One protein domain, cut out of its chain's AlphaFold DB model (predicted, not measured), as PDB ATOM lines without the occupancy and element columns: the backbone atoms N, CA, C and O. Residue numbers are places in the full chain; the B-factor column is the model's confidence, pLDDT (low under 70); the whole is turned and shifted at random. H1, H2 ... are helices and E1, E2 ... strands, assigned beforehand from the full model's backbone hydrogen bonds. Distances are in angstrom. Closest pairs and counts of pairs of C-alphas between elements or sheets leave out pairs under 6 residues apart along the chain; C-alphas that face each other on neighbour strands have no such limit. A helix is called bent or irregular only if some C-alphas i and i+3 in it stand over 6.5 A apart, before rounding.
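What this domain is: This is residues 107 to 270 of the 410 residues of the protein "Hypothetical protein" of Chrysotila carterae (UniProt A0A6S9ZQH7). A strongly twisted wall of six strands has helices over both faces of its E4 and E6 side: H5 and H7 cover one face and H3 the opposite one. At the other end of the sheet the hairpin of E2 and E3 has no helix over it, and H6 makes a corner with H7. The printed part has 164 residues, with seven named helices and six named strands in the order E1 H1 H2 E2 E3 E4 H3 E5 H4 H5 E6 H6 H7. The mixed sheet runs E3 E2 E1 E5 E4 E6, and the class is mixed, helices and strands. The whole is compact, with a radius of gyration of the C-alphas of 15.6 A and spans of 47 by 39 by 37 A.

Where its parts are: E1, residues 107 to 109, begins at C-alpha 107 (29.267, 40.655, 22.928). H1, residues 110 to 113, H2, residues 122 to 127, E2, residues 131 to 135, and E3, residues 144 to 146, follow. E4, residues 165 to 170, is 16.4 A long. H3, residues 188 to 198, is 15.4 A long; E5, residues 206 to 208, and H4, residues 210 to 213, come next. H5, residues 219 to 235, is 23.2 A long and irregular: C-alphas 227 and 230 are 7.5 A apart, with a kink of 60 degrees near residue 228. E6, residues 238 to 242, H6, residues 246 to 254, and H7, residues 256 to 266, 15.4 A long, end at C-alpha 266 (8.803, 37.983, 19.501).

How they stand to each other: E4 is parallel to E6 (N 167 to O 238, 2.8 A) and to E5 (N 166 to O 206, 2.9 A). E5 and E1 are antiparallel (N 207 to O 108, 2.8 A), as are E1 and E2 (N 132 to O 107, 2.8 A) and the hairpin E2 and E3 (N 135 to O 144, 2.7 A). E4, H3, E5 form a strand-helix-strand unit, two parallel neighbours joined through a helix, with a right-handed crossover; E5, H4 H5, E6 form a split one, with E4 between its strands, also right-handed. H7 lies over E4 and E6 at a height over the sheet of 9.6 A. H5 touches H7 with residues 229 to 234 alone, the closest C-alphas being those of Pro 230 and Ala 264, 4.9 A; their tilt of 32 degrees is shallow, only just, the same way. H3, on the opposite face, lies over E4 at a height of 9.9 A. H6 and H7 touch only at the corner, and only just, with 3 pairs of C-alphas within 8 A; the closest are those of Tyr 252 and Cys 258, 6.1 A. H4 is at the sheet's level, only just, at 3.6 A, and touches H2, the closest C-alphas being those of Phe 122 and Trp 212, 3.9 A. H1 and H2 only graze the sheet. Every O i to N i+4 pair is within hydrogen-bond range in H2, H3, H6 and H7, and 11 of 13 in H5; H1 and H4 are too short for such a pair.

The domain as a whole: The C-alphas farthest apart, those of Leu 154 and Ala 247, are 47.9 A apart. The printed part has no cut. The links E3 to E4 and E4 to H3 are long. The mean pLDDT of the printed part is 84.4; residues 134 to 159, 177, 201 and 269 to 270 are under 70.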
ATOM      1  N   ALA A 107      29.662  39.885  24.099       92.69
ATOM      2  CA  ALA A 107      29.267  40.655  22.928       92.69
ATOM      3  C   ALA A 107      30.483  41.373  22.342       92.69
ATOM      4  O   ALA A 107      31.448  41.663  23.045       92.69
ATOM      5  N   MET A 108      30.435  41.681  21.054       94.38
ATOM      6  CA  MET A 108      31.463  42.466  20.378       94.38
ATOM      7  C   MET A 108      30.971  43.901  20.195       94.38
ATOM      8  O   MET A 108      29.792  44.117  19.898       94.38
ATOM      9  N   ARG A 109      31.846  44.899  20.353       93.62
ATOM     10  CA  ARG A 109      31.469  46.287  20.055       93.62
ATOM     11  C   ARG A 109      31.339  46.494  18.551       93.62
ATOM     12  O   ARG A 109      32.107  45.945  17.762       93.62
ATOM     13  N   LYS A 110      30.421  47.372  18.153       95.12
ATOM     14  CA  LYS A 110      30.204  47.794  16.763       95.12
ATOM     15  C   LYS A 110      31.500  48.201  16.075       95.12
ATOM     16  O   LYS A 110      31.755  47.760  14.961       95.12
ATOM     17  N   HIS A 111      32.321  49.006  16.743       95.44
ATOM     18  CA  HIS A 111      33.608  49.440  16.206       95.44
ATOM     19  C   HIS A 111      34.517  48.259  15.828       95.44
ATOM     20  O   HIS A 111      35.136  48.285  14.767       95.44
ATOM     21  N   ASP A 112      34.549  47.205  16.645       96.31
ATOM     22  CA  ASP A 112      35.398  46.039  16.403       96.31
ATOM     23  C   ASP A 112      34.836  45.186  15.259       96.31
ATOM     24  O   ASP A 112      35.579  44.828  14.345       96.31
ATOM     25  N   VAL A 113      33.510  44.985  15.209       96.94
ATOM     26  CA  VAL A 113      32.831  44.301  14.089       96.94
ATOM     27  C   VAL A 113      33.115  44.993  12.749       96.94
ATOM     28  O   VAL A 113      33.357  44.332  11.736       96.94
ATOM     29  N   LEU A 114      33.123  46.330  12.726       97.25
ATOM     30  CA  LEU A 114      33.388  47.123  11.520       97.25
ATOM     31  C   LEU A 114      34.822  46.995  10.988       97.25
ATOM     32  O   LEU A 114      35.056  47.343   9.829       97.25
ATOM     33  N   ARG A 115      35.757  46.509  11.813       97.50
ATOM     34  CA  ARG A 115      37.172  46.299  11.469       97.50
ATOM     35  C   ARG A 115      37.508  44.840  11.167       97.50
ATOM     36  O   ARG A 115      38.629  44.563  10.752       97.50
ATOM     37  N   LEU A 116      36.573  43.914  11.378       97.62
ATOM     38  CA  LEU A 116      36.794  42.504  11.077       97.62
ATOM     39  C   LEU A 116      36.978  42.283   9.574       97.62
ATOM     40  O   LEU A 116      36.154  42.700   8.760       97.62
ATOM     41  N   GLU A 117      38.018  41.533   9.222       97.19
ATOM     42  CA  GLU A 117      38.200  40.984   7.872       97.19
ATOM     43  C   GLU A 117      37.454  39.655   7.695       97.19
ATOM     44  O   GLU A 117      37.030  39.309   6.594       97.19
ATOM     45  N   ARG A 118      37.277  38.910   8.792       95.75
ATOM     46  CA  ARG A 118      36.574  37.626   8.866       95.75
ATOM     47  C   ARG A 118      35.965  37.456  10.254       95.75
ATOM     48  O   ARG A 118      36.535  37.952  11.223       95.75
ATOM     49  N   MET A 119      34.848  36.736  10.353       96.44
ATOM     50  CA  MET A 119      34.247  36.392  11.645       96.44
ATOM     51  C   MET A 119      35.196  35.478  12.442       96.44
ATOM     52  O   MET A 119      35.511  34.384  11.970       96.44
ATOM     53  N   PRO A 120      35.694  35.897  13.618       96.38
ATOM     54  CA  PRO A 120      36.433  35.009  14.506       96.38
ATOM     55  C   PRO A 120      35.455  34.101  15.261       96.38
ATOM     56  O   PRO A 120      34.345  34.527  15.574       96.38
ATOM     57  N   ASN A 121      35.871  32.878  15.591       95.31
ATOM     58  CA  ASN A 121      35.183  32.105  16.625       95.31
ATOM     59  C   ASN A 121      35.416  32.743  18.005       95.31
ATOM     60  O   ASN A 121      36.255  33.639  18.158       95.31
ATOM     61  N   PHE A 122      34.688  32.263  19.011       94.75
ATOM     62  CA  PHE A 122      34.790  32.755  20.381       94.75
ATOM     63  C   PHE A 122      36.231  32.805  20.901       94.75
ATOM     64  O   PHE A 122      36.681  33.853  21.356       94.75
ATOM     65  N   GLU A 123      36.989  31.715  20.799       94.56
ATOM     66  CA  GLU A 123      38.326  31.612  21.388       94.56
ATOM     67  C   GLU A 123      39.301  32.599  20.739       94.56
ATOM     68  O   GLU A 123      40.111  33.235  21.418       94.56
ATOM     69  N   ARG A 124      39.202  32.781  19.417       95.19
ATOM     70  CA  ARG A 124      40.001  33.768  18.690       95.19
ATOM     71  C   ARG A 124      39.604  35.191  19.064       95.19
ATOM     72  O   ARG A 124      40.494  36.010  19.278       95.19
ATOM     73  N   ALA A 125      38.309  35.480  19.153       95.19
ATOM     74  CA  ALA A 125      37.808  36.798  19.531       95.19
ATOM     75  C   ALA A 125      38.209  37.158  20.975       95.19
ATOM     76  O   ALA A 125      38.638  38.281  21.246       95.19
ATOM     77  N   LEU A 126      38.150  36.182  21.886       92.25
ATOM     78  CA  LEU A 126      38.609  36.312  23.266       92.25
ATOM     79  C   LEU A 126      40.112  36.604  23.317       92.25
ATOM     80  O   LEU A 126      40.526  37.579  23.940       92.25
ATOM     81  N   LYS A 127      40.929  35.818  22.603       91.94
ATOM     82  CA  LYS A 127      42.388  36.011  22.523       91.94
ATOM     83  C   LYS A 127      42.779  37.363  21.916       91.94
ATOM     84  O   LYS A 127      43.812  37.917  22.274       91.94
ATOM     85  N   GLN A 128      41.972  37.886  20.996       93.50
ATOM     86  CA  GLN A 128      42.157  39.208  20.392       93.50
ATOM     87  C   GLN A 128      41.728  40.363  21.312       93.50
ATOM     88  O   GLN A 128      42.003  41.514  20.982       93.50
ATOM     89  N   GLY A 129      41.061  40.085  22.439       90.81
ATOM     90  CA  GLY A 129      40.582  41.113  23.365       90.81
ATOM     91  C   GLY A 129      39.444  41.972  22.805       90.81
ATOM     92  O   GLY A 129      39.275  43.106  23.240       90.81
ATOM     93  N   ILE A 130      38.689  41.455  21.828       92.81
ATOM     94  CA  ILE A 130      37.576  42.171  21.170       92.81
ATOM     95  C   ILE A 130      36.195  41.717  21.659       92.81
ATOM     96  O   ILE A 130      35.178  42.318  21.311       92.81
ATOM     97  N   LEU A 131      36.137  40.649  22.460       90.56
ATOM     98  CA  LEU A 131      34.926  40.295  23.189       90.56
ATOM     99  C   LEU A 131      34.828  41.128  24.447       90.56
ATOM    100  O   LEU A 131      35.821  41.366  25.121       90.56
ATOM    101  N   TRP A 132      33.610  41.496  24.792       84.94
ATOM    102  CA  TRP A 132      33.302  42.142  26.043       84.94
ATOM    103  C   TRP A 132      32.279  41.321  26.808       84.94
ATOM    104  O   TRP A 132      31.331  40.799  26.225       84.94
ATOM    105  N   MET A 133      32.476  41.200  28.115       77.12
ATOM    106  CA  MET A 133      31.697  40.302  28.960       77.12
ATOM    107  C   MET A 133      30.704  41.082  29.810       77.12
ATOM    108  O   MET A 133      31.071  42.078  30.432       77.12
ATOM    109  N   ARG A 134      29.471  40.585  29.910       66.44
ATOM    110  CA  ARG A 134      28.535  41.007  30.951       66.44
ATOM    111  C   ARG A 134      29.048  40.562  32.321       66.44
ATOM    112  O   ARG A 134      28.957  39.385  32.655       66.44
ATOM    113  N   GLN A 135      29.487  41.501  33.147       57.12
ATOM    114  CA  GLN A 135      29.577  41.302  34.583       57.12
ATOM    115  C   GLN A 135      28.155  41.100  35.115       57.12
ATOM    116  O   GLN A 135      27.252  41.898  34.842       57.12
ATOM    117  N   ALA A 136      27.955  40.005  35.842       54.28
ATOM    118  CA  ALA A 136      26.711  39.648  36.505       54.28
ATOM    119  C   ALA A 136      26.379  40.672  37.606       54.28
ATOM    120  O   ALA A 136      26.550  40.411  38.790       54.28
ATOM    121  N   THR A 137      25.954  41.878  37.237       48.00
ATOM    122  CA  THR A 137      25.438  42.851  38.197       48.00
ATOM    123  C   THR A 137      23.931  42.680  38.331       48.00
ATOM    124  O   THR A 137      23.229  42.293  37.399       48.00
ATOM    125  N   LEU A 138      23.451  42.941  39.544       49.22
ATOM    126  CA  LEU A 138      22.148  42.595  40.125       49.22
ATOM    127  C   LEU A 138      20.901  43.009  39.305       49.22
ATOM    128  O   LEU A 138      19.790  42.557  39.609       49.22
ATOM    129  N   SER A 139      21.074  43.819  38.252       56.00
ATOM    130  CA  SER A 139      20.016  44.320  37.376       56.00
ATOM    131  C   SER A 139      19.880  43.493  36.086       56.00
ATOM    132  O   SER A 139      20.831  43.393  35.303       56.00
ATOM    133  N   PRO A 140      18.680  42.966  35.775       54.91
ATOM    134  CA  PRO A 140      18.434  42.261  34.519       54.91
ATOM    135  C   PRO A 140      18.550  43.177  33.289       54.91
ATOM    136  O   PRO A 140      18.689  42.675  32.175       54.91
ATOM    137  N   PHE A 141      18.536  44.499  33.483       54.97
ATOM    138  CA  PHE A 141      18.480  45.486  32.407       54.97
ATOM    139  C   PHE A 141      19.851  46.020  31.990       54.97
ATOM    140  O   PHE A 141      20.022  46.388  30.826       54.97
ATOM    141  N   GLY A 142      20.819  46.017  32.910       53.12
ATOM    142  CA  GLY A 142      22.186  46.459  32.665       53.12
ATOM    143  C   GLY A 142      23.056  45.349  32.083       53.12
ATOM    144  O   GLY A 142      23.157  44.256  32.646       53.12
ATOM    145  N   LEU A 143      23.705  45.634  30.958       56.09
ATOM    146  CA  LEU A 143      24.909  44.921  30.552       56.09
ATOM    147  C   LEU A 143      26.059  45.680  31.218       56.09
ATOM    148  O   LEU A 143      26.273  46.818  30.846       56.09
ATOM    149  N   ALA A 144      26.719  45.139  32.241       56.41
ATOM    150  CA  ALA A 144      27.952  45.732  32.762       56.41
ATOM    151  C   ALA A 144      29.097  45.150  31.944       56.41
ATOM    152  O   ALA A 144      29.311  43.949  32.001       56.41
ATOM    153  N   VAL A 145      29.756  45.942  31.110       59.47
ATOM    154  CA  VAL A 145      30.593  45.397  30.039       59.47
ATOM    155  C   VAL A 145      32.073  45.506  30.408       59.47
ATOM    156  O   VAL A 145      32.607  46.604  30.422       59.47
ATOM    157  N   MET A 146      32.746  44.390  30.703       60.34
ATOM    158  CA  MET A 146      34.173  44.374  31.061       60.34
ATOM    159  C   MET A 146      35.042  43.845  29.921       60.34
ATOM    160  O   MET A 146      34.653  42.917  29.205       60.34
ATOM    161  N   ASN A 147      36.244  44.410  29.785       63.09
ATOM    162  CA  ASN A 147      37.281  43.842  28.933       63.09
ATOM    163  C   ASN A 147      37.809  42.538  29.582       63.09
ATOM    164  O   ASN A 147      38.236  42.572  30.741       63.09
ATOM    165  N   PRO A 148      37.801  41.393  28.874       58.31
ATOM    166  CA  PRO A 148      38.235  40.097  29.395       58.31
ATOM    167  C   PRO A 148      39.718  40.048  29.779       58.31
ATOM    168  O   PRO A 148      40.114  39.142  30.504       58.31
ATOM    169  N   ALA A 149      40.537  41.026  29.373       63.25
ATOM    170  CA  ALA A 149      41.937  41.136  29.786       63.25
ATOM    171  C   ALA A 149      42.138  41.415  31.294       63.25
ATOM    172  O   ALA A 149      43.267  41.634  31.726       63.25
ATOM    173  N   GLY A 150      41.077  41.450  32.109       52.72
ATOM    174  CA  GLY A 150      41.181  41.517  33.572       52.72
ATOM    175  C   GLY A 150      41.680  42.856  34.120       52.72
ATOM    176  O   GLY A 150      41.713  43.044  35.333       52.72
ATOM    177  N   SER A 151      42.002  43.816  33.249       52.56
ATOM    178  CA  SER A 151      42.175  45.223  33.601       52.56
ATOM    179  C   SER A 151      40.804  45.807  33.937       52.56
ATOM    180  O   SER A 151      40.227  46.582  33.172       52.56
ATOM    181  N   ALA A 152      40.283  45.433  35.102       46.91
ATOM    182  CA  ALA A 152      39.270  46.180  35.822       46.91
ATOM    183  C   ALA A 152      39.888  47.515  36.267       46.91
ATOM    184  O   ALA A 152      40.041  47.793  37.453       46.91
ATOM    185  N   LEU A 153      40.279  48.360  35.309       45.34
ATOM    186  CA  LEU A 153      40.286  49.782  35.582       45.34
ATOM    187  C   LEU A 153      38.840  50.082  35.957       45.34
ATOM    188  O   LEU A 153      37.929  49.843  35.168       45.34
ATOM    189  N   LEU A 154      38.652  50.502  37.204       45.72
ATOM    190  CA  LEU A 154      37.389  50.703  37.916       45.72
ATOM    191  C   LEU A 154      36.377  51.655  37.220       45.72
ATOM    192  O   LEU A 154      35.430  52.097  37.861       45.72
ATOM    193  N   GLY A 155      36.568  52.007  35.944       47.47
ATOM    194  CA  GLY A 155      35.842  53.050  35.223       47.47
ATOM    195  C   GLY A 155      34.963  52.609  34.049       47.47
ATOM    196  O   GLY A 155      34.066  53.365  33.696       47.47
ATOM    197  N   ASP A 156      35.126  51.414  33.470       55.22
ATOM    198  CA  ASP A 156      34.481  51.103  32.175       55.22
ATOM    199  C   ASP A 156      33.245  50.194  32.281       55.22
ATOM    200  O   ASP A 156      32.952  49.405  31.385       55.22
ATOM    201  N   VAL A 157      32.467  50.306  33.361       59.00
ATOM    202  CA  VAL A 157      31.143  49.668  33.411       59.00
ATOM    203  C   VAL A 157      30.167  50.484  32.563       59.00
ATOM    204  O   VAL A 157      29.487  51.386  33.047       59.00
ATOM    205  N   VAL A 158      30.086  50.165  31.271       63.00
ATOM    206  CA  VAL A 158      29.104  50.778  30.366       63.00
ATOM    207  C   VAL A 158      27.770  50.068  30.530       63.00
ATOM    208  O   VAL A 158      27.636  48.943  30.065       63.00
ATOM    209  N   LEU A 159      26.779  50.715  31.149       65.00
ATOM    210  CA  LEU A 159      25.400  50.223  31.154       65.00
ATOM    211  C   LEU A 159      24.771  50.435  29.776       65.00
ATOM    212  O   LEU A 159      24.247  51.504  29.469       65.00
ATOM    213  N   ALA A 160      24.798  49.396  28.944       73.31
ATOM    214  CA  ALA A 160      24.178  49.457  27.627       73.31
ATOM    215  C   ALA A 160      22.646  49.388  27.732       73.31
ATOM    216  O   ALA A 160      22.081  48.384  28.190       73.31
ATOM    217  N   ALA A 161      21.960  50.426  27.248       82.75
ATOM    218  CA  ALA A 161      20.512  50.390  27.078       82.75
ATOM    219  C   ALA A 161      20.099  49.210  26.181       82.75
ATOM    220  O   ALA A 161      20.877  48.688  25.379       82.75
ATOM    221  N   ARG A 162      18.854  48.741  26.316       82.81
ATOM    222  CA  ARG A 162      18.330  47.658  25.464       82.81
ATOM    223  C   ARG A 162      18.391  48.022  23.976       82.81
ATOM    224  O   ARG A 162      18.789  47.185  23.177       82.81
ATOM    225  N   SER A 163      18.082  49.267  23.622       85.69
ATOM    226  CA  SER A 163      18.152  49.788  22.250       85.69
ATOM    227  C   SER A 163      19.552  49.725  21.628       85.69
ATOM    228  O   SER A 163      19.659  49.531  20.421       85.69
ATOM    229  N   CYS A 164      20.613  49.809  22.438       91.00
ATOM    230  CA  CYS A 164      22.003  49.778  21.971       91.00
ATOM    231  C   CYS A 164      22.551  48.355  21.771       91.00
ATOM    232  O   CYS A 164      23.750  48.170  21.557       91.00
ATOM    233  N   ARG A 165      21.701  47.329  21.880       90.81
ATOM    234  CA  ARG A 165      22.082  45.916  21.812       90.81
ATOM    235  C   ARG A 165      21.326  45.221  20.692       90.81
ATOM    236  O   ARG A 165      20.093  45.255  20.667       90.81
ATOM    237  N   ALA A 166      22.060  44.536  19.825       94.38
ATOM    238  CA  ALA A 166      21.492  43.753  18.739       94.38
ATOM    239  C   ALA A 166      21.881  42.279  18.839       94.38
ATOM    240  O   ALA A 166      23.049  41.938  19.033       94.38
ATOM    241  N   PHE A 167      20.879  41.420  18.685       95.69
ATOM    242  CA  PHE A 167      21.034  39.989  18.506       95.69
ATOM    243  C   PHE A 167      20.979  39.687  17.011       95.69
ATOM    244  O   PHE A 167      19.953  39.919  16.364       95.69
ATOM    245  N   TYR A 168      22.068  39.161  16.462       96.25
ATOM    246  CA  TYR A 168      22.085  38.683  15.089       96.25
ATOM    247  C   TYR A 168      21.992  37.168  15.099       96.25
ATOM    248  O   TYR A 168      22.877  36.490  15.606       96.25
ATOM    249  N   SER A 169      20.911  36.643  14.537       96.19
ATOM    250  CA  SER A 169      20.768  35.212  14.306       96.19
ATOM    251  C   SER A 169      21.352  34.845  12.946       96.19
ATOM    252  O   SER A 169      21.334  35.650  12.009       96.19
ATOM    253  N   HIS A 170      21.861  33.627  12.802       94.12
ATOM    254  CA  HIS A 170      22.417  33.163  11.546       94.12
ATOM    255  C   HIS A 170      22.249  31.652  11.366       94.12
ATOM    256  O   HIS A 170      22.124  30.889  12.317       94.12
ATOM    257  N   ARG A 171      22.286  31.201  10.108       91.38
ATOM    258  CA  ARG A 171      22.424  29.771   9.789       91.38
ATOM    259  C   ARG A 171      23.892  29.359   9.725       91.38
ATOM    260  O   ARG A 171      24.677  30.039   9.071       91.38
ATOM    261  N   TRP A 172      24.254  28.224  10.289       88.56
ATOM    262  CA  TRP A 172      25.593  27.668  10.116       88.56
ATOM    263  C   TRP A 172      25.774  27.083   8.711       88.56
ATOM    264  O   TRP A 172      24.890  26.369   8.226       88.56
ATOM    265  N   TYR A 173      26.902  27.382   8.062       84.50
ATOM    266  CA  TYR A 173      27.340  26.704   6.842       84.50
ATOM    267  C   TYR A 173      28.260  25.549   7.220       84.50
ATOM    268  O   TYR A 173      29.225  25.746   7.955       84.50
ATOM    269  N   CYS A 174      27.994  24.366   6.677       77.88
ATOM    270  CA  CYS A 174      28.923  23.244   6.701       77.88
ATOM    271  C   CYS A 174      29.269  22.921   5.245       77.88
ATOM    272  O   CYS A 174      28.511  22.211   4.589       77.88
ATOM    273  N   PRO A 175      30.323  23.520   4.667       70.56
ATOM    274  CA  PRO A 175      30.816  23.062   3.377       70.56
ATOM    275  C   PRO A 175      31.312  21.624   3.553       70.56
ATOM    276  O   PRO A 175      32.000  21.357   4.532       70.56
ATOM    277  N   GLU A 176      31.050  20.741   2.588       71.00
ATOM    278  CA  GLU A 176      31.400  19.302   2.603       71.00
ATOM    279  C   GLU A 176      32.855  18.984   3.020       71.00
ATOM    280  O   GLU A 176      33.178  17.864   3.397       71.00
ATOM    281  N   THR A 177      33.754  19.967   2.952       57.88
ATOM    282  CA  THR A 177      35.199  19.821   3.163       57.88
ATOM    283  C   THR A 177      35.784  20.741   4.239       57.88
ATOM    284  O   THR A 177      37.005  20.788   4.392       57.88
ATOM    285  N   LYS A 178      34.970  21.521   4.966       72.38
ATOM    286  CA  LYS A 178      35.467  22.550   5.900       72.38
ATOM    287  C   LYS A 178      34.743  22.527   7.238       72.38
ATOM    288  O   LYS A 178      33.592  22.121   7.335       72.38
ATOM    289  N   GLU A 179      35.433  23.027   8.260       81.38
ATOM    290  CA  GLU A 179      34.844  23.268   9.577       81.38
ATOM    291  C   GLU A 179      33.570  24.128   9.462       81.38
ATOM    292  O   GLU A 179      33.558  25.093   8.682       81.38
ATOM    293  N   PRO A 180      32.514  23.816  10.240       87.31
ATOM    294  CA  PRO A 180      31.307  24.627  10.292       87.31
ATOM    295  C   PRO A 180      31.631  26.092  10.594       87.31
ATOM    296  O   PRO A 180      32.345  26.410  11.547       87.31
ATOM    297  N   HIS A 181      31.101  26.999   9.780       91.75
ATOM    298  CA  HIS A 181      31.364  28.430   9.891       91.75
ATOM    299  C   HIS A 181      30.067  29.222   9.671       91.75
ATOM    300  O   HIS A 181      29.248  28.847   8.827       91.75
ATOM    301  N   PRO A 182      29.845  30.338  10.391       91.12
ATOM    302  CA  PRO A 182      28.639  31.149  10.233       91.12
ATOM    303  C   PRO A 182      28.545  31.791   8.851       91.12
ATOM    304  O   PRO A 182      27.454  32.126   8.404       91.12
ATOM    305  N   ASP A 183      29.672  31.986   8.173       93.56
ATOM    306  CA  ASP A 183      29.783  32.732   6.921       93.56
ATOM    307  C   ASP A 183      30.402  31.899   5.791       93.56
ATOM    308  O   ASP A 183      31.053  30.883   6.043       93.56
ATOM    309  N   ASN A 184      30.221  32.346   4.550       90.94
ATOM    310  CA  ASN A 184      30.823  31.725   3.374       90.94
ATOM    311  C   ASN A 184      32.263  32.225   3.127       90.94
ATOM    312  O   ASN A 184      32.784  33.068   3.858       90.94
ATOM    313  N   ALA A 185      32.920  31.702   2.087       90.31
ATOM    314  CA  ALA A 185      34.294  32.080   1.736       90.31
ATOM    315  C   ALA A 185      34.449  33.573   1.376       90.31
ATOM    316  O   ALA A 185      35.517  34.141   1.584       90.31
ATOM    317  N   ASP A 186      33.375  34.205   0.895       92.38
ATOM    318  CA  ASP A 186      33.351  35.612   0.482       92.38
ATOM    319  C   ASP A 186      32.987  36.581   1.617       92.38
ATOM    320  O   ASP A 186      32.873  37.792   1.380       92.38
ATOM    321  N   ASN A 187      32.790  36.068   2.838       93.88
ATOM    322  CA  ASN A 187      32.347  36.814   4.016       93.88
ATOM    323  C   ASN A 187      31.035  37.593   3.779       93.88
ATOM    324  O   ASN A 187      30.911  38.768   4.143       93.88
ATOM    325  N   ALA A 188      30.070  36.979   3.092       93.50
ATOM    326  CA  ALA A 188      28.831  37.641   2.690       93.50
ATOM    327  C   ALA A 188      28.007  38.141   3.889       93.50
ATOM    328  O   ALA A 188      27.498  39.264   3.848       93.50
ATOM    329  N   LYS A 189      27.901  37.361   4.972       94.75
ATOM    330  CA  LYS A 189      27.167  37.783   6.176       94.75
ATOM    331  C   LYS A 189      27.909  38.856   6.951       94.75
ATOM    332  O   LYS A 189      27.267  39.773   7.453       94.75
ATOM    333  N   LEU A 190      29.236  38.800   7.024       96.31
ATOM    334  CA  LEU A 190      30.018  39.845   7.679       96.31
ATOM    335  C   LEU A 190      29.875  41.169   6.928       96.31
ATOM    336  O   LEU A 190      29.634  42.198   7.554       96.31
ATOM    337  N   LYS A 191      29.945  41.151   5.593       95.94
ATOM    338  CA  LYS A 191      29.695  42.337   4.759       95.94
ATOM    339  C   LYS A 191      28.283  42.887   4.974       95.94
ATOM    340  O   LYS A 191      28.129  44.095   5.155       95.94
ATOM    341  N   GLN A 192      27.270  42.016   5.014       94.94
ATOM    342  CA  GLN A 192      25.886  42.397   5.319       94.94
ATOM    343  C   GLN A 192      25.775  43.045   6.708       94.94
ATOM    344  O   GLN A 192      25.219  44.134   6.832       94.94
ATOM    345  N   LEU A 193      26.355  42.425   7.738       95.94
ATOM    346  CA  LEU A 193      26.380  42.942   9.106       95.94
ATOM    347  C   LEU A 193      27.063  44.312   9.180       95.94
ATOM    348  O   LEU A 193      26.507  45.253   9.738       95.94
ATOM    349  N   GLN A 194      28.239  44.461   8.572       96.94
ATOM    350  CA  GLN A 194      28.961  45.732   8.550       96.94
ATOM    351  C   GLN A 194      28.184  46.826   7.811       96.94
ATOM    352  O   GLN A 194      28.214  47.981   8.230       96.94
ATOM    353  N   MET A 195      27.467  46.486   6.739       95.12
ATOM    354  CA  MET A 195      26.593  47.425   6.035       95.12
ATOM    355  C   MET A 195      25.429  47.884   6.925       95.12
ATOM    356  O   MET A 195      25.184  49.085   7.020       95.12
ATOM    357  N   LEU A 196      24.768  46.957   7.629       93.69
ATOM    358  CA  LEU A 196      23.696  47.275   8.582       93.69
ATOM    359  C   LEU A 196      24.196  48.182   9.715       93.69
ATOM    360  O   LEU A 196      23.549  49.169  10.052       93.69
ATOM    361  N   LEU A 197      25.379  47.891  10.262       95.12
ATOM    362  CA  LEU A 197      25.979  48.681  11.338       95.12
ATOM    363  C   LEU A 197      26.448  50.069  10.874       95.12
ATOM    364  O   LEU A 197      26.420  51.008  11.664       95.12
ATOM    365  N   ARG A 198      26.866  50.242   9.614       96.06
ATOM    366  CA  ARG A 198      27.206  51.567   9.049       96.06
ATOM    367  C   ARG A 198      25.977  52.423   8.734       96.06
ATOM    368  O   ARG A 198      26.131  53.610   8.466       96.06
ATOM    369  N   GLY A 199      24.781  51.835   8.748       93.56
ATOM    370  CA  GLY A 199      23.542  52.546   8.469       93.56
ATOM    371  C   GLY A 199      23.303  53.716   9.439       93.56
ATOM    372  O   GLY A 199      23.632  53.610  10.624       93.56
ATOM    373  N   PRO A 200      22.685  54.817   8.970       80.81
ATOM    374  CA  PRO A 200      22.489  56.047   9.750       80.81
ATOM    375  C   PRO A 200      21.578  55.882  10.977       80.81
ATOM    376  O   PRO A 200      21.523  56.775  11.812       80.81
ATOM    377  N   GLN A 201      20.867  54.759  11.091       63.75
ATOM    378  CA  GLN A 201      19.916  54.468  12.170       63.75
ATOM    379  C   GLN A 201      20.451  53.455  13.194       63.75
ATOM    380  O   GLN A 201      19.709  52.970  14.046       63.75
ATOM    381  N   SER A 202      21.725  53.064  13.098       81.56
ATOM    382  CA  SER A 202      22.283  52.038  13.975       81.56
ATOM    383  C   SER A 202      22.803  52.654  15.279       81.56
ATOM    384  O   SER A 202      24.001  52.899  15.422       81.56
ATOM    385  N   ASP A 203      21.903  52.813  16.254       90.88
ATOM    386  CA  ASP A 203      22.233  53.086  17.668       90.88
ATOM    387  C   ASP A 203      22.840  51.858  18.380       90.88
ATOM    388  O   ASP A 203      23.112  51.869  19.580       90.88
ATOM    389  N   VAL A 204      23.041  50.762  17.643       93.31
ATOM    390  CA  VAL A 204      23.629  49.520  18.142       93.31
ATOM    391  C   VAL A 204      25.090  49.755  18.497       93.31
ATOM    392  O   VAL A 204      25.895  50.113  17.643       93.31
ATOM    393  N   GLU A 205      25.450  49.472  19.739       92.81
ATOM    394  CA  GLU A 205      26.827  49.504  20.223       92.81
ATOM    395  C   GLU A 205      27.369  48.092  20.452       92.81
ATOM    396  O   GLU A 205      28.530  47.828  20.144       92.81
ATOM    397  N   PHE A 206      26.527  47.172  20.930       93.00
ATOM    398  CA  PHE A 206      26.917  45.808  21.277       93.00
ATOM    399  C   PHE A 206      26.187  44.785  20.414       93.00
ATOM    400  O   PHE A 206      24.958  44.801  20.292       93.00
ATOM    401  N   ILE A 207      26.969  43.879  19.838       95.19
ATOM    402  CA  ILE A 207      26.524  42.842  18.921       95.19
ATOM    403  C   ILE A 207      26.725  41.484  19.575       95.19
ATOM    404  O   ILE A 207      27.850  41.096  19.902       95.19
ATOM    405  N   TRP A 208      25.634  40.742  19.700       95.56
ATOM    406  CA  TRP A 208      25.661  39.339  20.073       95.56
ATOM    407  C   TRP A 208      25.451  38.468  18.835       95.56
ATOM    408  O   TRP A 208      24.521  38.698  18.057       95.56
ATOM    409  N   LEU A 209      26.329  37.481  18.671       95.31
ATOM    410  CA  LEU A 209      26.249  36.424  17.665       95.31
ATOM    411  C   LEU A 209      26.808  35.164  18.318       95.31
ATOM    412  O   LEU A 209      27.956  35.168  18.759       95.31
ATOM    413  N   ASP A 210      26.029  34.093  18.350       92.94
ATOM    414  CA  ASP A 210      26.371  32.811  18.971       92.94
ATOM    415  C   ASP A 210      27.787  32.325  18.616       92.94
ATOM    416  O   ASP A 210      28.513  31.890  19.507       92.94
ATOM    417  N   TYR A 211      28.242  32.505  17.371       94.88
ATOM    418  CA  TYR A 211      29.576  32.062  16.937       94.88
ATOM    419  C   TYR A 211      30.754  32.634  17.746       94.88
ATOM    420  O   TYR A 211      31.696  31.911  18.078       94.88
ATOM    421  N   TRP A 212      30.725  33.934  18.054       95.62
ATOM    422  CA  TRP A 212      31.781  34.593  18.833       95.62
ATOM    423  C   TRP A 212      31.364  34.921  20.259       95.62
ATOM    424  O   TRP A 212      32.203  35.321  21.056       95.62
ATOM    425  N   SER A 213      30.084  34.780  20.590       94.25
ATOM    426  CA  SER A 213      29.550  35.051  21.922       94.25
ATOM    427  C   SER A 213      29.493  33.805  22.808       94.25
ATOM    428  O   SER A 213      29.284  33.932  24.015       94.25
ATOM    429  N   VAL A 214      29.671  32.615  22.228       92.31
ATOM    430  CA  VAL A 214      29.590  31.328  22.926       92.31
ATOM    431  C   VAL A 214      30.870  30.533  22.698       92.31
ATOM    432  O   VAL A 214      31.235  30.332  21.538       92.31
ATOM    433  N   PRO A 215      31.538  30.045  23.758       92.44
ATOM    434  CA  PRO A 215      32.642  29.098  23.635       92.44
ATOM    435  C   PRO A 215      32.317  27.945  22.688       92.44
ATOM    436  O   PRO A 215      31.294  27.279  22.832       92.44
ATOM    437  N   GLN A 216      33.184  27.707  21.709       90.81
ATOM    438  CA  GLN A 216      33.009  26.652  20.712       90.81
ATOM    439  C   GLN A 216      33.621  25.325  21.184       90.81
ATOM    440  O   GLN A 216      33.223  24.261  20.717       90.81
ATOM    441  N   GLN A 217      34.553  25.388  22.140       92.81
ATOM    442  CA  GLN A 217      35.279  24.227  22.671       92.81
ATOM    443  C   GLN A 217      34.754  23.716  24.025       92.81
ATOM    444  O   GLN A 217      35.226  22.692  24.511       92.81
ATOM    445  N   ASP A 218      33.781  24.401  24.634       91.25
ATOM    446  CA  ASP A 218      33.210  24.044  25.940       91.25
ATOM    447  C   ASP A 218      31.720  23.693  25.814       91.25
ATOM    448  O   ASP A 218      30.842  24.558  25.841       91.25
ATOM    449  N   ALA A 219      31.443  22.393  25.699       89.31
ATOM    450  CA  ALA A 219      30.093  21.854  25.545       89.31
ATOM    451  C   ALA A 219      29.185  22.119  26.760       89.31
ATOM    452  O   ALA A 219      27.975  22.306  26.604       89.31
ATOM    453  N   THR A 220      29.744  22.158  27.972       88.44
ATOM    454  CA  THR A 220      28.972  22.431  29.192       88.44
ATOM    455  C   THR A 220      28.477  23.868  29.177       88.44
ATOM    456  O   THR A 220      27.287  24.130  29.366       88.44
ATOM    457  N   THR A 221      29.375  24.798  28.862       86.25
ATOM    458  CA  THR A 221      29.021  26.201  28.665       86.25
ATOM    459  C   THR A 221      28.001  26.369  27.542       86.25
ATOM    460  O   THR A 221      26.995  27.047  27.746       86.25
ATOM    461  N   GLN A 222      28.203  25.735  26.383       88.25
ATOM    462  CA  GLN A 222      27.243  25.783  25.274       88.25
ATOM    463  C   GLN A 222      25.842  25.374  25.721       88.25
ATOM    464  O   GLN A 222      24.883  26.096  25.455       88.25
ATOM    465  N   SER A 223      25.724  24.265  26.454       85.62
ATOM    466  CA  SER A 223      24.442  23.804  26.987       85.62
ATOM    467  C   SER A 223      23.775  24.859  27.873       85.62
ATOM    468  O   SER A 223      22.569  25.077  27.756       85.62
ATOM    469  N   HIS A 224      24.538  25.544  28.729       84.56
ATOM    470  CA  HIS A 224      24.001  26.629  29.553       84.56
ATOM    471  C   HIS A 224      23.534  27.821  28.713       84.56
ATOM    472  O   HIS A 224      22.468  28.375  28.989       84.56
ATOM    473  N   VAL A 225      24.276  28.199  27.664       85.81
ATOM    474  CA  VAL A 225      23.842  29.274  26.757       85.81
ATOM    475  C   VAL A 225      22.554  28.900  26.051       85.81
ATOM    476  O   VAL A 225      21.650  29.725  25.967       85.81
ATOM    477  N   ILE A 226      22.455  27.662  25.569       83.50
ATOM    478  CA  ILE A 226      21.271  27.165  24.872       83.50
ATOM    479  C   ILE A 226      20.036  27.314  25.765       83.50
ATOM    480  O   ILE A 226      19.024  27.866  25.334       83.50
ATOM    481  N   SER A 227      20.129  26.901  27.032       84.06
ATOM    482  CA  SER A 227      19.041  27.074  28.000       84.06
ATOM    483  C   SER A 227      18.746  28.544  28.325       84.06
ATOM    484  O   SER A 227      17.602  28.893  28.607       84.06
ATOM    485  N   ALA A 228      19.751  29.421  28.258       85.06
ATOM    486  CA  ALA A 228      19.613  30.856  28.503       85.06
ATOM    487  C   ALA A 228      19.223  31.671  27.255       85.06
ATOM    488  O   ALA A 228      18.951  32.870  27.368       85.06
ATOM    489  N   LEU A 229      19.179  31.062  26.066       84.81
ATOM    490  CA  LEU A 229      19.014  31.771  24.797       84.81
ATOM    491  C   LEU A 229      17.756  32.648  24.747       84.81
ATOM    492  O   LEU A 229      17.885  33.809  24.351       84.81
ATOM    493  N   PRO A 230      16.568  32.195  25.208       85.56
ATOM    494  CA  PRO A 230      15.383  33.048  25.193       85.56
ATOM    495  C   PRO A 230      15.568  34.333  26.002       85.56
ATOM    496  O   PRO A 230      15.114  35.407  25.603       85.56
ATOM    497  N   TYR A 231      16.283  34.237  27.126       83.75
ATOM    498  CA  TYR A 231      16.620  35.385  27.955       83.75
ATOM    499  C   TYR A 231      17.633  36.297  27.254       83.75
ATOM    500  O   TYR A 231      17.418  37.509  27.193       83.75
ATOM    501  N   ILE A 232      18.692  35.731  26.668       88.00
ATOM    502  CA  ILE A 232      19.696  36.490  25.910       88.00
ATOM    503  C   ILE A 232      19.009  37.282  24.798       88.00
ATOM    504  O   ILE A 232      19.103  38.508  24.803       88.00
ATOM    505  N   VAL A 233      18.254  36.628  23.912       90.12
ATOM    506  CA  VAL A 233      17.545  37.275  22.795       90.12
ATOM    507  C   VAL A 233      16.662  38.421  23.298       90.12
ATOM    508  O   VAL A 233      16.760  39.543  22.802       90.12
ATOM    509  N   ARG A 234      15.863  38.188  24.348       85.00
ATOM    510  CA  ARG A 234      14.962  39.205  24.917       85.00
ATOM    511  C   ARG A 234      15.677  40.416  25.515       85.00
ATOM    512  O   ARG A 234      15.108  41.508  25.522       85.00
ATOM    513  N   THR A 235      16.901  40.260  26.023       84.50
ATOM    514  CA  THR A 235      17.680  41.396  26.550       84.50
ATOM    515  C   THR A 235      18.223  42.322  25.459       84.50
ATOM    516  O   THR A 235      18.677  43.423  25.778       84.50
ATOM    517  N   HIS A 236      18.137  41.930  24.186       89.62
ATOM    518  CA  HIS A 236      18.500  42.771  23.050       89.62
ATOM    519  C   HIS A 236      17.279  43.573  22.577       89.62
ATOM    520  O   HIS A 236      16.125  43.140  22.680       89.62
ATOM    521  N   GLY A 237      17.512  44.808  22.143       89.50
ATOM    522  CA  GLY A 237      16.462  45.683  21.613       89.50
ATOM    523  C   GLY A 237      16.189  45.431  20.143       89.50
ATOM    524  O   GLY A 237      15.091  45.711  19.673       89.50
ATOM    525  N   GLN A 238      17.174  44.884  19.437       93.00
ATOM    526  CA  GLN A 238      17.085  44.575  18.022       93.00
ATOM    527  C   GLN A 238      17.367  43.093  17.795       93.00
ATOM    528  O   GLN A 238      18.273  42.524  18.405       93.00
ATOM    529  N   PHE A 239      16.597  42.491  16.895       95.25
ATOM    530  CA  PHE A 239      16.805  41.138  16.400       95.25
ATOM    531  C   PHE A 239      16.919  41.192  14.881       95.25
ATOM    532  O   PHE A 239      16.121  41.854  14.216       95.25
ATOM    533  N   THR A 240      17.907  40.515  14.308       95.75
ATOM    534  CA  THR A 240      18.072  40.450  12.852       95.75
ATOM    535  C   THR A 240      18.562  39.072  12.436       95.75
ATOM    536  O   THR A 240      19.603  38.613  12.893       95.75
ATOM    537  N   ALA A 241      17.834  38.423  11.529       95.44
ATOM    538  CA  ALA A 241      18.298  37.206  10.875       95.44
ATOM    539  C   ALA A 241      19.254  37.562   9.724       95.44
ATOM    540  O   ALA A 241      18.884  38.283   8.797       95.44
ATOM    541  N   MET A 242      20.486  37.054   9.763       94.62
ATOM    542  CA  MET A 242      21.495  37.254   8.720       94.62
ATOM    543  C   MET A 242      21.318  36.235   7.599       94.62
ATOM    544  O   MET A 242      21.945  35.168   7.565       94.62
ATOM    545  N   VAL A 243      20.438  36.587   6.671       92.81
ATOM    546  CA  VAL A 243      20.105  35.809   5.480       92.81
ATOM    547  C   VAL A 243      20.375  36.670   4.242       92.81
ATOM    548  O   VAL A 243      19.621  37.599   3.964       92.81
ATOM    549  N   PRO A 244      21.476  36.422   3.508       87.94
ATOM    550  CA  PRO A 244      21.895  37.302   2.415       87.94
ATOM    551  C   PRO A 244      21.034  37.166   1.149       87.94
ATOM    552  O   PRO A 244      21.143  37.995   0.252       87.94
ATOM    553  N   ASN A 245      20.210  36.120   1.043       90.31
ATOM    554  CA  ASN A 245      19.354  35.852  -0.111       90.31
ATOM    555  C   ASN A 245      18.103  35.044   0.288       90.31
ATOM    556  O   ASN A 245      18.041  34.473   1.380       90.31
ATOM    557  N   GLU A 246      17.110  34.980  -0.605       91.88
ATOM    558  CA  GLU A 246      15.829  34.296  -0.353       91.88
ATOM    559  C   GLU A 246      15.971  32.789  -0.115       91.88
ATOM    560  O   GLU A 246      15.261  32.224   0.714       91.88
ATOM    561  N   ALA A 247      16.896  32.127  -0.817       90.88
ATOM    562  CA  ALA A 247      17.174  30.708  -0.602       90.88
ATOM    563  C   ALA A 247      17.658  30.461   0.835       90.88
ATOM    564  O   ALA A 247      17.106  29.624   1.547       90.88
ATOM    565  N   GLY A 248      18.600  31.282   1.304       89.69
ATOM    566  CA  GLY A 248      19.085  31.258   2.677       89.69
ATOM    567  C   GLY A 248      17.999  31.578   3.702       89.69
ATOM    568  O   GLY A 248      18.041  31.017   4.792       89.69
ATOM    569  N   LEU A 249      17.021  32.428   3.368       92.12
ATOM    570  CA  LEU A 249      15.861  32.686   4.227       92.12
ATOM    571  C   LEU A 249      14.954  31.456   4.355       92.12
ATOM    572  O   LEU A 249      14.529  31.140   5.465       92.12
ATOM    573  N   ARG A 250      14.684  30.736   3.258       92.88
ATOM    574  CA  ARG A 250      13.912  29.481   3.303       92.88
ATOM    575  C   ARG A 250      14.602  28.434   4.175       92.88
ATOM    576  O   ARG A 250      13.969  27.874   5.062       92.88
ATOM    577  N   GLU A 251      15.902  28.230   3.974       91.75
ATOM    578  CA  GLU A 251      16.705  27.312   4.794       91.75
ATOM    579  C   GLU A 251      16.715  27.722   6.270       91.75
ATOM    580  O   GLU A 251      16.526  26.892   7.154       91.75
ATOM    581  N   TYR A 252      16.916  29.012   6.543       94.06
ATOM    582  CA  TYR A 252      16.906  29.559   7.895       94.06
ATOM    583  C   TYR A 252      15.563  29.302   8.590       94.06
ATOM    584  O   TYR A 252      15.535  28.818   9.717       94.06
ATOM    585  N   ASN A 253      14.446  29.534   7.898       94.00
ATOM    586  CA  ASN A 253      13.113  29.269   8.433       94.00
ATOM    587  C   ASN A 253      12.811  27.776   8.608       94.00
ATOM    588  O   ASN A 253      11.952  27.444   9.415       94.00
ATOM    589  N   GLY A 254      13.505  26.881   7.901       92.50
ATOM    590  CA  GLY A 254      13.372  25.431   8.071       92.50
ATOM    591  C   GLY A 254      14.136  24.860   9.270       92.50
ATOM    592  O   GLY A 254      13.952  23.694   9.614       92.50
ATOM    593  N   ARG A 255      15.003  25.646   9.923       90.31
ATOM    594  CA  ARG A 255      15.847  25.170  11.030       90.31
ATOM    595  C   ARG A 255      15.216  25.477  12.381       90.31
ATOM    596  O   ARG A 255      15.041  26.639  12.738       90.31
ATOM    597  N   GLY A 256      14.977  24.435  13.179       88.81
ATOM    598  CA  GLY A 256      14.366  24.576  14.508       88.81
ATOM    599  C   GLY A 256      15.115  25.531  15.445       88.81
ATOM    600  O   GLY A 256      14.484  26.284  16.176       88.81
ATOM    601  N   TRP A 257      16.451  25.579  15.369       87.06
ATOM    602  CA  TRP A 257      17.253  26.532  16.147       87.06
ATOM    603  C   TRP A 257      16.928  27.993  15.802       87.06
ATOM    604  O   TRP A 257      16.616  28.804  16.670       87.06
ATOM    605  N   CYS A 258      16.911  28.310  14.509       92.44
ATOM    606  CA  CYS A 258      16.589  29.640  14.005       92.44
ATOM    607  C   CYS A 258      15.126  30.025  14.293       92.44
ATOM    608  O   CYS A 258      14.820  31.193  14.533       92.44
ATOM    609  N   GLN A 259      14.208  29.054  14.284       92.38
ATOM    610  CA  GLN A 259      12.818  29.263  14.693       92.38
ATOM    611  C   GLN A 259      12.709  29.596  16.187       92.38
ATOM    612  O   GLN A 259      11.967  30.509  16.547       92.38
ATOM    613  N   LEU A 260      13.472  28.914  17.048       88.62
ATOM    614  CA  LEU A 260      13.503  29.176  18.490       88.62
ATOM    615  C   LEU A 260      13.992  30.597  18.795       88.62
ATOM    616  O   LEU A 260      13.392  31.301  19.605       88.62
ATOM    617  N   GLU A 261      15.043  31.048  18.111       92.69
ATOM    618  CA  GLU A 261      15.563  32.414  18.233       92.69
ATOM    619  C   GLU A 261      14.537  33.461  17.775       92.69
ATOM    620  O   GLU A 261      14.310  34.459  18.464       92.69
ATOM    621  N   GLN A 262      13.859  33.215  16.648       93.19
ATOM    622  CA  GLN A 262      12.768  34.074  16.180       93.19
ATOM    623  C   GLN A 262      11.615  34.132  17.185       93.19
ATOM    624  O   GLN A 262      11.123  35.221  17.488       93.19
ATOM    625  N   LEU A 263      11.197  32.986  17.720       91.06
ATOM    626  CA  LEU A 263      10.133  32.900  18.713       91.06
ATOM    627  C   LEU A 263      10.510  33.670  19.983       91.06
ATOM    628  O   LEU A 263       9.749  34.523  20.436       91.06
ATOM    629  N   ALA A 264      11.723  33.453  20.494       89.56
ATOM    630  CA  ALA A 264      12.257  34.179  21.640       89.56
ATOM    631  C   ALA A 264      12.267  35.700  21.423       89.56
ATOM    632  O   ALA A 264      11.941  36.450  22.342       89.56
ATOM    633  N   SER A 265      12.591  36.163  20.209       91.44
ATOM    634  CA  SER A 265      12.618  37.597  19.879       91.44
ATOM    635  C   SER A 265      11.241  38.260  19.882       91.44
ATOM    636  O   SER A 265      11.136  39.456  20.157       91.44
ATOM    637  N   ARG A 266      10.185  37.491  19.591       89.75
ATOM    638  CA  ARG A 266       8.803  37.983  19.501       89.75
ATOM    639  C   ARG A 266       8.036  37.824  20.803       89.75
ATOM    640  O   ARG A 266       7.027  38.496  20.994       89.75
ATOM    641  N   CYS A 267       8.492  36.943  21.687       83.75
ATOM    642  CA  CYS A 267       7.763  36.640  22.901       83.75
ATOM    643  C   CYS A 267       7.794  37.858  23.854       83.75
ATOM    644  O   CYS A 267       8.886  38.318  24.219       83.75
ATOM    645  N   PRO A 268       6.634  38.401  24.274       77.94
ATOM    646  CA  PRO A 268       6.551  39.651  25.027       77.94
ATOM    647  C   PRO A 268       7.332  39.583  26.341       77.94
ATOM    648  O   PRO A 268       7.389  38.548  27.000       77.94
ATOM    649  N   PHE A 269       7.965  40.689  26.732       67.38
ATOM    650  CA  PHE A 269       8.720  40.756  27.982       67.38
ATOM    651  C   PHE A 269       7.744  40.918  29.153       67.38
ATOM    652  O   PHE A 269       7.348  42.036  29.484       67.38
ATOM    653  N   MET A 270       7.338  39.817  29.786       60.75
ATOM    654  CA  MET A 270       6.538  39.876  31.011       60.75
ATOM    655  C   MET A 270       7.439  40.285  32.181       60.75
ATOM    656  O   MET A 270       7.926  39.454  32.943       60.75
TER     657      MET A 270